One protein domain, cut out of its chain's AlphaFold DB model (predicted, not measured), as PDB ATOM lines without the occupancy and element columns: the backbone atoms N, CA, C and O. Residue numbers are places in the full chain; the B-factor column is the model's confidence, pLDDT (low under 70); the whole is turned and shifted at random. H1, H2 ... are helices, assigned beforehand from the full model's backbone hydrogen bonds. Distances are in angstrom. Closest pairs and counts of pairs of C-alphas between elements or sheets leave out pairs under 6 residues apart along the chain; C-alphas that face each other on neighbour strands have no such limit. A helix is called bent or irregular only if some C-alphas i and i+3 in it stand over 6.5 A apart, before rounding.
ATOM      1  N   ASN A   2     416.101 272.033 515.974       80.06
ATOM      2  CA  ASN A   2     414.762 271.651 516.472       80.06
ATOM      3  C   ASN A   2     413.870 272.854 516.823       80.06
ATOM      4  O   ASN A   2     412.781 272.668 517.358       80.06
ATOM      5  N   ASN A   3     414.327 274.085 516.575       91.94
ATOM      6  CA  ASN A   3     413.557 275.292 516.852       91.94
ATOM      7  C   ASN A   3     413.912 276.410 515.863       91.94
ATOM      8  O   ASN A   3     415.083 276.577 515.508       91.94
ATOM      9  N   ILE A   4     412.910 277.187 515.458       94.44
ATOM     10  CA  ILE A   4     413.078 278.365 514.607       94.44
ATOM     11  C   ILE A   4     413.134 279.603 515.506       94.44
ATOM     12  O   ILE A   4     412.307 279.782 516.394       94.44
ATOM     13  N   GLN A   5     414.132 280.456 515.286       95.38
ATOM     14  CA  GLN A   5     414.363 281.691 516.029       95.38
ATOM     15  C   GLN A   5     414.184 282.896 515.103       95.38
ATOM     16  O   GLN A   5     414.387 282.782 513.897       95.38
ATOM     17  N   LEU A   6     413.908 284.073 515.674       96.06
ATOM     18  CA  LEU A   6     413.831 285.332 514.916       96.06
ATOM     19  C   LEU A   6     415.124 285.632 514.138       96.06
ATOM     20  O   LEU A   6     415.069 286.178 513.041       96.06
ATOM     21  N   ALA A   7     416.281 285.214 514.662       95.12
ATOM     22  CA  ALA A   7     417.569 285.356 513.983       95.12
ATOM     23  C   ALA A   7     417.634 284.612 512.634       95.12
ATOM     24  O   ALA A   7     418.381 285.024 511.752       95.12
ATOM     25  N   HIS A   8     416.839 283.554 512.432       95.44
ATOM     26  CA  HIS A   8     416.765 282.870 511.137       95.44
ATOM     27  C   HIS A   8     416.015 283.687 510.072       95.44
ATOM     28  O   HIS A   8     416.097 283.342 508.903       95.44
ATOM     29  N   GLY A   9     415.295 284.750 510.452       94.12
ATOM     30  CA  GLY A   9     414.575 285.638 509.531       94.12
ATOM     31  C   GLY A   9     415.241 286.999 509.309       94.12
ATOM     32  O   GLY A   9     414.658 287.853 508.654       94.12
ATOM     33  N   SER A  10     416.431 287.239 509.872       93.19
ATOM     34  CA  SER A  10     417.079 288.559 509.838       93.19
ATOM     35  C   SER A  10     418.017 288.786 508.648       93.19
ATOM     36  O   SER A  10     418.644 289.840 508.575       93.19
ATOM     37  N   GLY A  11     418.169 287.814 507.742       92.06
ATOM     38  CA  GLY A  11     419.088 287.926 506.601       92.06
ATOM     39  C   GLY A  11     420.559 287.613 506.907       92.06
ATOM     40  O   GLY A  11     421.397 287.677 506.016       92.06
ATOM     41  N   GLY A  12     420.904 287.303 508.162       94.94
ATOM     42  CA  GLY A  12     422.290 287.095 508.596       94.94
ATOM     43  C   GLY A  12     422.785 285.645 508.520       94.94
ATOM     44  O   GLY A  12     422.158 284.759 507.943       94.94
ATOM     45  N   GLN A  13     423.907 285.377 509.194       96.38
ATOM     46  CA  GLN A  13     424.552 284.055 509.225       96.38
ATOM     47  C   GLN A  13     423.618 282.926 509.681       96.38
ATOM     48  O   GLN A  13     423.675 281.830 509.135       96.38
ATOM     49  N   ALA A  14     422.747 283.193 510.656       95.38
ATOM     50  CA  ALA A  14     421.799 282.205 511.161       95.38
ATOM     51  C   ALA A  14     420.794 281.765 510.079       95.38
ATOM     52  O   ALA A  14     420.499 280.577 509.963       95.38
ATOM     53  N   MET A  15     420.310 282.700 509.249       96.19
ATOM     54  CA  MET A  15     419.471 282.383 508.089       96.19
ATOM     55  C   MET A  15     420.249 281.544 507.073       96.19
ATOM     56  O   MET A  15     419.765 280.497 506.654       96.19
ATOM     57  N   GLN A  16     421.476 281.952 506.735       95.69
ATOM     58  CA  GLN A  16     422.294 281.233 505.756       95.69
ATOM     59  C   GLN A  16     422.616 279.802 506.204       95.69
ATOM     60  O   GLN A  16     422.578 278.870 505.405       95.69
ATOM     61  N   GLN A  17     422.888 279.596 507.495       95.62
ATOM     62  CA  GLN A  17     423.091 278.262 508.063       95.62
ATOM     63  C   GLN A  17     421.833 277.396 507.952       95.62
ATOM     64  O   GLN A  17     421.938 276.214 507.617       95.62
ATOM     65  N   LEU A  18     420.648 277.965 508.195       95.50
ATOM     66  CA  LEU A  18     419.380 277.255 508.027       95.50
ATOM     67  C   LEU A  18     419.121 276.901 506.553       95.50
ATOM     68  O   LEU A  18     418.757 275.764 506.263       95.50
ATOM     69  N   ILE A  19     419.346 277.845 505.632       95.75
ATOM     70  CA  ILE A  19     419.232 277.614 504.183       95.75
ATOM     71  C   ILE A  19     420.140 276.457 503.765       95.75
ATOM     72  O   ILE A  19     419.665 275.485 503.177       95.75
ATOM     73  N   ASN A  20     421.416 276.511 504.146       95.38
ATOM     74  CA  ASN A  20     422.400 275.504 503.764       95.38
ATOM     75  C   ASN A  20     422.114 274.118 504.353       95.38
ATOM     76  O   ASN A  20     422.189 273.133 503.633       95.38
ATOM     77  N   SER A  21     421.779 274.036 505.640       94.81
ATOM     78  CA  SER A  21     421.634 272.744 506.333       94.81
ATOM     79  C   SER A  21     420.291 272.048 506.115       94.81
ATOM     80  O   SER A  21     420.157 270.875 506.441       94.81
ATOM     81  N   LEU A  22     419.271 272.758 505.622       95.62
ATOM     82  CA  LEU A  22     417.941 272.183 505.425       95.62
ATOM     83  C   LEU A  22     417.513 272.228 503.961       95.62
ATOM     84  O   LEU A  22     417.177 271.198 503.384       95.62
ATOM     85  N   PHE A  23     417.519 273.414 503.355       96.31
ATOM     86  CA  PHE A  23     416.954 273.614 502.022       96.31
ATOM     87  C   PHE A  23     417.923 273.200 500.914       96.31
ATOM     88  O   PHE A  23     417.517 272.478 500.006       96.31
ATOM     89  N   MET A  24     419.196 273.599 501.003       96.56
ATOM     90  CA  MET A  24     420.207 273.215 500.008       96.56
ATOM     91  C   MET A  24     420.427 271.701 499.984       96.56
ATOM     92  O   MET A  24     420.597 271.137 498.908       96.56
ATOM     93  N   GLU A  25     420.383 271.036 501.143       96.25
ATOM     94  CA  GLU A  25     420.483 269.575 501.235       96.25
ATOM     95  C   GLU A  25     419.242 268.872 500.661       96.25
ATOM     96  O   GLU A  25     419.374 267.963 499.842       96.25
ATOM     97  N   ALA A  26     418.032 269.297 501.045       98.00
ATOM     98  CA  ALA A  26     416.795 268.631 500.627       98.00
ATOM     99  C   ALA A  26     416.436 268.856 499.148       98.00
ATOM    100  O   ALA A  26     415.810 267.992 498.532       98.00
ATOM    101  N   PHE A  27     416.818 270.002 498.575       97.69
ATOM    102  CA  PHE A  27     416.445 270.415 497.218       97.69
ATOM    103  C   PHE A  27     417.642 270.563 496.268       97.69
ATOM    104  O   PHE A  27     417.520 271.242 495.250       97.69
ATOM    105  N   ALA A  28     418.792 269.953 496.573       97.44
ATOM    106  CA  ALA A  28     420.037 270.101 495.814       97.44
ATOM    107  C   ALA A  28     419.851 269.931 494.292       97.44
ATOM    108  O   ALA A  28     419.477 268.863 493.808       97.44
ATOM    109  N   ASN A  29     420.139 270.988 493.526       97.38
ATOM    110  CA  ASN A  29     420.091 270.987 492.064       97.38
ATOM    111  C   ASN A  29     420.985 272.106 491.479       97.38
ATOM    112  O   ASN A  29     421.361 273.020 492.218       97.38
ATOM    113  N   PRO A  30     421.319 272.066 490.172       96.75
ATOM    114  CA  PRO A  30     422.215 273.050 489.557       96.75
ATOM    115  C   PRO A  30     421.722 274.499 489.642       96.75
ATOM    116  O   PRO A  30     422.531 275.391 489.865       96.75
ATOM    117  N   TRP A  31     420.413 274.738 489.516       97.19
ATOM    118  CA  TRP A  31     419.840 276.087 489.562       97.19
ATOM    119  C   TRP A  31     419.913 276.697 490.963       97.19
ATOM    120  O   TRP A  31     420.221 277.873 491.117       97.19
ATOM    121  N   LEU A  32     419.654 275.889 491.993       97.25
ATOM    122  CA  LEU A  32     419.734 276.316 493.388       97.25
ATOM    123  C   LEU A  32     421.190 276.516 493.839       97.25
ATOM    124  O   LEU A  32     421.465 277.383 494.665       97.25
ATOM    125  N   ALA A  33     422.127 275.744 493.283       96.62
ATOM    126  CA  ALA A  33     423.548 275.838 493.611       96.62
ATOM    127  C   ALA A  33     424.174 277.202 493.264       96.62
ATOM    128  O   ALA A  33     425.179 277.551 493.883       96.62
ATOM    129  N   GLU A  34     423.585 277.971 492.336       96.56
ATOM    130  CA  GLU A  34     424.042 279.328 492.001       96.56
ATOM    131  C   GLU A  34     423.934 280.300 493.191       96.56
ATOM    132  O   GLU A  34     424.783 281.175 493.316       96.56
ATOM    133  N   GLN A  35     422.951 280.118 494.089       94.81
ATOM    134  CA  GLN A  35     422.762 280.929 495.310       94.81
ATOM    135  C   GLN A  35     422.748 282.456 495.085       94.81
ATOM    136  O   GLN A  35     423.169 283.228 495.945       94.81
ATOM    137  N   GLU A  36     422.241 282.885 493.934       95.50
ATOM    138  CA  GLU A  36     421.969 284.288 493.620       95.50
ATOM    139  C   GLU A  36     420.579 284.702 494.143       95.50
ATOM    140  O   GLU A  36     419.811 283.876 494.642       95.50
ATOM    141  N   ASP A  37     420.209 285.972 493.959       96.12
ATOM    142  CA  ASP A  37     418.877 286.492 494.314       96.12
ATOM    143  C   ASP A  37     417.724 285.806 493.536       96.12
ATOM    144  O   ASP A  37     416.548 285.962 493.876       96.12
ATOM    145  N   GLN A  38     418.043 285.039 492.484       96.94
ATOM    146  CA  GLN A  38     417.100 284.344 491.613       96.94
ATOM    147  C   GLN A  38     417.727 283.138 490.899       96.94
ATOM    148  O   GLN A  38     418.929 283.099 490.647       96.94
ATOM    149  N   ALA A  39     416.884 282.205 490.451       97.00
ATOM    150  CA  ALA A  39     417.276 281.172 489.493       97.00
ATOM    151  C   ALA A  39     417.216 281.694 488.045       97.00
ATOM    152  O   ALA A  39     416.402 282.560 487.708       97.00
ATOM    153  N   ARG A  40     418.044 281.122 487.166       96.06
ATOM    154  CA  ARG A  40     418.039 281.393 485.721       96.06
ATOM    155  C   ARG A  40     417.576 280.147 484.973       96.06
ATOM    156  O   ARG A  40     418.129 279.069 485.164       96.06
ATOM    157  N   LEU A  41     416.561 280.296 484.123       95.44
ATOM    158  CA  LEU A  41     416.012 279.212 483.304       95.44
ATOM    159  C   LEU A  41     416.339 279.467 481.831       95.44
ATOM    160  O   LEU A  41     416.212 280.597 481.356       95.44
ATOM    161  N   ASP A  42     416.748 278.423 481.109       96.38
ATOM    162  CA  ASP A  42     417.047 278.525 479.681       96.38
ATOM    163  C   ASP A  42     415.750 278.640 478.867       96.38
ATOM    164  O   ASP A  42     414.943 277.712 478.788       96.38
ATOM    165  N   LEU A  43     415.561 279.796 478.231       96.56
ATOM    166  CA  LEU A  43     414.392 280.061 477.398       96.56
ATOM    167  C   LEU A  43     414.364 279.200 476.133       96.56
ATOM    168  O   LEU A  43     413.275 278.880 475.663       96.56
ATOM    169  N   ALA A  44     415.519 278.810 475.585       97.19
ATOM    170  CA  ALA A  44     415.559 277.980 474.383       97.19
ATOM    171  C   ALA A  44     414.936 276.602 474.642       97.19
ATOM    172  O   ALA A  44     414.224 276.078 473.787       97.19
ATOM    173  N   GLN A  45     415.151 276.053 475.842       96.25
ATOM    174  CA  GLN A  45     414.541 274.794 476.266       96.25
ATOM    175  C   GLN A  45     413.024 274.933 476.422       96.25
ATOM    176  O   GLN A  45     412.282 274.132 475.865       96.25
ATOM    177  N   LEU A  46     412.553 275.989 477.094       96.75
ATOM    178  CA  LEU A  46     411.116 276.219 477.293       96.75
ATOM    179  C   LEU A  46     410.366 276.448 475.969       96.75
ATOM    180  O   LEU A  46     409.279 275.913 475.776       96.75
ATOM    181  N   VAL A  47     410.955 277.206 475.038       97.19
ATOM    182  CA  VAL A  47     410.353 277.481 473.719       97.19
ATOM    183  C   VAL A  47     410.287 276.225 472.847       97.19
ATOM    184  O   VAL A  47     409.387 276.099 472.016       97.19
ATOM    185  N   ALA A  48     411.205 275.272 473.032       97.69
ATOM    186  CA  ALA A  48     411.142 273.995 472.327       97.69
ATOM    187  C   ALA A  48     409.921 273.149 472.740       97.69
ATOM    188  O   ALA A  48     409.473 272.311 471.957       97.69
ATOM    189  N   GLU A  49     409.364 273.378 473.935       97.19
ATOM    190  CA  GLU A  49     408.185 272.666 474.446       97.19
ATOM    191  C   GLU A  49     406.852 273.347 474.087       97.19
ATOM    192  O   GLU A  49     405.796 272.711 474.143       97.19
ATOM    193  N   GLY A  50     406.869 274.618 473.675       97.00
ATOM    194  CA  GLY A  50     405.665 275.347 473.283       97.00
ATOM    195  C   GLY A  50     405.876 276.850 473.109       97.00
ATOM    196  O   GLY A  50     406.936 277.401 473.381       97.00
ATOM    197  N   ASP A  51     404.828 277.540 472.658       96.12
ATOM    198  CA  ASP A  51     404.870 278.972 472.333       96.12
ATOM    199  C   ASP A  51     404.444 279.895 473.486       96.12
ATOM    200  O   ASP A  51     404.494 281.120 473.363       96.12
ATOM    201  N   ARG A  52     403.993 279.325 474.609       96.50
ATOM    202  CA  ARG A  52     403.430 280.054 475.752       96.50
ATOM    203  C   ARG A  52     403.915 279.451 477.063       96.50
ATOM    204  O   ARG A  52     403.830 278.245 477.262       96.50
ATOM    205  N   LEU A  53     404.333 280.314 477.987       97.12
ATOM    206  CA  LEU A  53     404.646 279.933 479.362       97.12
ATOM    207  C   LEU A  53     403.387 280.051 480.227       97.12
ATOM    208  O   LEU A  53     402.876 281.151 480.442       97.12
ATOM    209  N   ALA A  54     402.896 278.926 480.740       97.19
ATOM    210  CA  ALA A  54     401.877 278.927 481.782       97.19
ATOM    211  C   ALA A  54     402.546 279.125 483.151       97.19
ATOM    212  O   ALA A  54     403.454 278.380 483.513       97.19
ATOM    213  N   PHE A  55     402.090 280.116 483.918       97.94
ATOM    214  CA  PHE A  55     402.606 280.428 485.250       97.94
ATOM    215  C   PHE A  55     401.451 280.543 486.247       97.94
ATOM    216  O   PHE A  55     400.426 281.157 485.950       97.94
ATOM    217  N   SER A  56     401.608 279.940 487.422       98.12
ATOM    218  CA  SER A  56     400.609 279.934 488.489       98.12
ATOM    219  C   SER A  56     401.304 279.988 489.847       98.12
ATOM    220  O   SER A  56     402.446 279.552 489.985       98.12
ATOM    221  N   THR A  57     400.619 280.542 490.841       98.06
ATOM    222  CA  THR A  57     401.082 280.631 492.228       98.06
ATOM    223  C   THR A  57     399.885 280.492 493.160       98.06
ATOM    224  O   THR A  57     398.778 280.901 492.805       98.06
ATOM    225  N   ASP A  58     400.105 279.907 494.335       97.94
ATOM    226  CA  ASP A  58     399.082 279.708 495.359       97.94
ATOM    227  C   ASP A  58     399.725 279.690 496.756       97.94
ATOM    228  O   ASP A  58     400.945 279.566 496.898       97.94
ATOM    229  N   SER A  59     398.911 279.820 497.800       97.50
ATOM    230  CA  SER A  59     399.340 279.759 499.201       97.50
ATOM    231  C   SER A  59     398.705 278.569 499.920       97.50
ATOM    232  O   SER A  59     397.491 278.390 499.898       97.50
ATOM    233  N   TYR A  60     399.511 277.788 500.644       94.88
ATOM    234  CA  TYR A  60     399.037 276.646 501.433       94.88
ATOM    235  C   TYR A  60     398.813 277.055 502.898       94.88
ATOM    236  O   TYR A  60     399.771 277.276 503.635       94.88
ATOM    237  N   VAL A  61     397.548 277.145 503.329       96.19
ATOM    238  CA  VAL A  61     397.147 277.614 504.681       96.19
ATOM    239  C   VAL A  61     396.370 276.568 505.494       96.19
ATOM    240  O   VAL A  61     395.603 276.899 506.395       96.19
ATOM    241  N   ILE A  62     396.531 275.289 505.156       93.88
ATOM    242  CA  ILE A  62     395.794 274.184 505.781       93.88
ATOM    243  C   ILE A  62     396.201 273.960 507.247       93.88
ATOM    244  O   ILE A  62     397.384 273.979 507.587       93.88
ATOM    245  N   VAL A  63     395.213 273.729 508.121       93.44
ATOM    246  CA  VAL A  63     395.410 273.468 509.557       93.44
ATOM    247  C   VAL A  63     394.507 272.302 509.999       93.44
ATOM    248  O   VAL A  63     393.300 272.378 509.770       93.44
ATOM    249  N   PRO A  64     395.040 271.248 510.655       93.38
ATOM    250  CA  PRO A  64     396.444 271.056 511.035       93.38
ATOM    251  C   PRO A  64     397.363 270.817 509.827       93.38
ATOM    252  O   PRO A  64     396.932 270.310 508.799       93.38
ATOM    253  N   ALA A  65     398.648 271.155 509.977       90.88
ATOM    254  CA  ALA A  65     399.652 271.006 508.916       90.88
ATOM    255  C   ALA A  65     399.845 269.549 508.451       90.88
ATOM    256  O   ALA A  65     400.295 269.309 507.335       90.88
ATOM    257  N   VAL A  66     399.502 268.574 509.303       92.81
ATOM    258  CA  VAL A  66     399.510 267.146 508.977       92.81
ATOM    259  C   VAL A  66     398.100 266.606 509.158       92.81
ATOM    260  O   VAL A  66     397.546 266.652 510.257       92.81
ATOM    261  N   LEU A  67     397.538 266.082 508.073       89.38
ATOM    262  CA  LEU A  67     396.227 265.444 508.044       89.38
ATOM    263  C   LEU A  67     396.372 263.948 507.751       89.38
ATOM    264  O   LEU A  67     397.283 263.564 507.017       89.38
ATOM    265  N   PRO A  68     395.475 263.096 508.271       92.81
ATOM    266  CA  PRO A  68     395.402 261.704 507.854       92.81
ATOM    267  C   PRO A  68     395.087 261.610 506.358       92.81
ATOM    268  O   PRO A  68     394.110 262.179 505.879       92.81
ATOM    269  N   TRP A  69     395.919 260.876 505.623       82.25
ATOM    270  CA  TRP A  69     395.710 260.548 504.208       82.25
ATOM    271  C   TRP A  69     395.247 259.091 504.009       82.25
ATOM    272  O   TRP A  69     395.312 258.557 502.900       82.25
ATOM    273  N   ARG A  70     394.814 258.438 505.096       65.31
ATOM    274  CA  ARG A  70     394.138 257.137 505.140       65.31
ATOM    275  C   ARG A  70     392.901 257.230 506.015       65.31
ATOM    276  O   ARG A  70     392.990 257.946 507.039       65.31
TER     277      ARG A  70
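This is residues 2 to 70 of the 70 residues of the protein "Hydrogenase isoenzymes formation protein hypE" of Escherichia coli (UniProt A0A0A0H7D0). The longest helix, H2, belongs to a loose string of helices, H1, H2, H3 and H4, that makes one limb of an open U; past H4, at the turn of the U, a long tail without named elements, residues 50 to 70, folds back as the other limb. Residues 54 to 70 of this tail stand free, H4 sticks out from the rest with residues 44 to 49, and the space between the two limbs of the U is open. The printed part has 69 residues with four named helices, in the order H1, H2, H3, H4, and no named strand. The class is all helix, though under half of the residues, 29 of 69, are in named elements. The whole is extended, with a radius of gyration of the C-alphas of 17.2 A, and flat, spanning 45 by 38 by 20 A.

H2, residues 13 to 26, measures 19.3 A from C-alpha 13 at (424.552, 284.055, 509.225) to C-alpha 26 at (416.795, 268.631, 500.627). H2 is irregular, but only just: C-alphas 21 and 24 are 6.50 A apart. Before it comes H1, residues 6 to 9, 5.4 A long, with C-alpha 6 at (413.831, 285.332, 514.916). After it come H3, residues 30 to 33, 5.1 A long, and H4, residues 43 to 49, 10.1 A long, which ends with C-alpha 49 at (408.185, 272.666, 474.446).

H2 touches H1 only at the corner by their tight link, with residues 14 to 18 of H2 alone; the closest C-alphas are those of His 8 and Met 15, 4.1 A apart. H2 and H3, joined by a tight link, are close but not clearly touching, and their closest C-alphas, those of Met 24 and Leu 32, are 7.3 A apart. H3 and H4 are apart, joined by a short link of 9 residues. H4 is also apart from H1 and H2, and H1 is apart from H3. In H2, 8 of 10 pairs of O i and N i+4 are within hydrogen-bond range, and in H4 2 of 3; H1 and H3 are too short for such a pair, and each has its one O i to N i+3 pair within range.

The two C-alphas farthest apart are those of Asn 2 and Asp 51, 45.8 A. The printed part has no cut, and no link between helices is long. Residues 44 to 52 and 54 to 70 stand free; without them the body of 43 residues spans 39 by 19 by 19 A. The C-alphas of residues 50 to 70 lie 13 to 28 A from the mean of all C-alphas. The mean pLDDT of the printed part is 94.9, and one residue, Arg 70, the chain's last, is under 70.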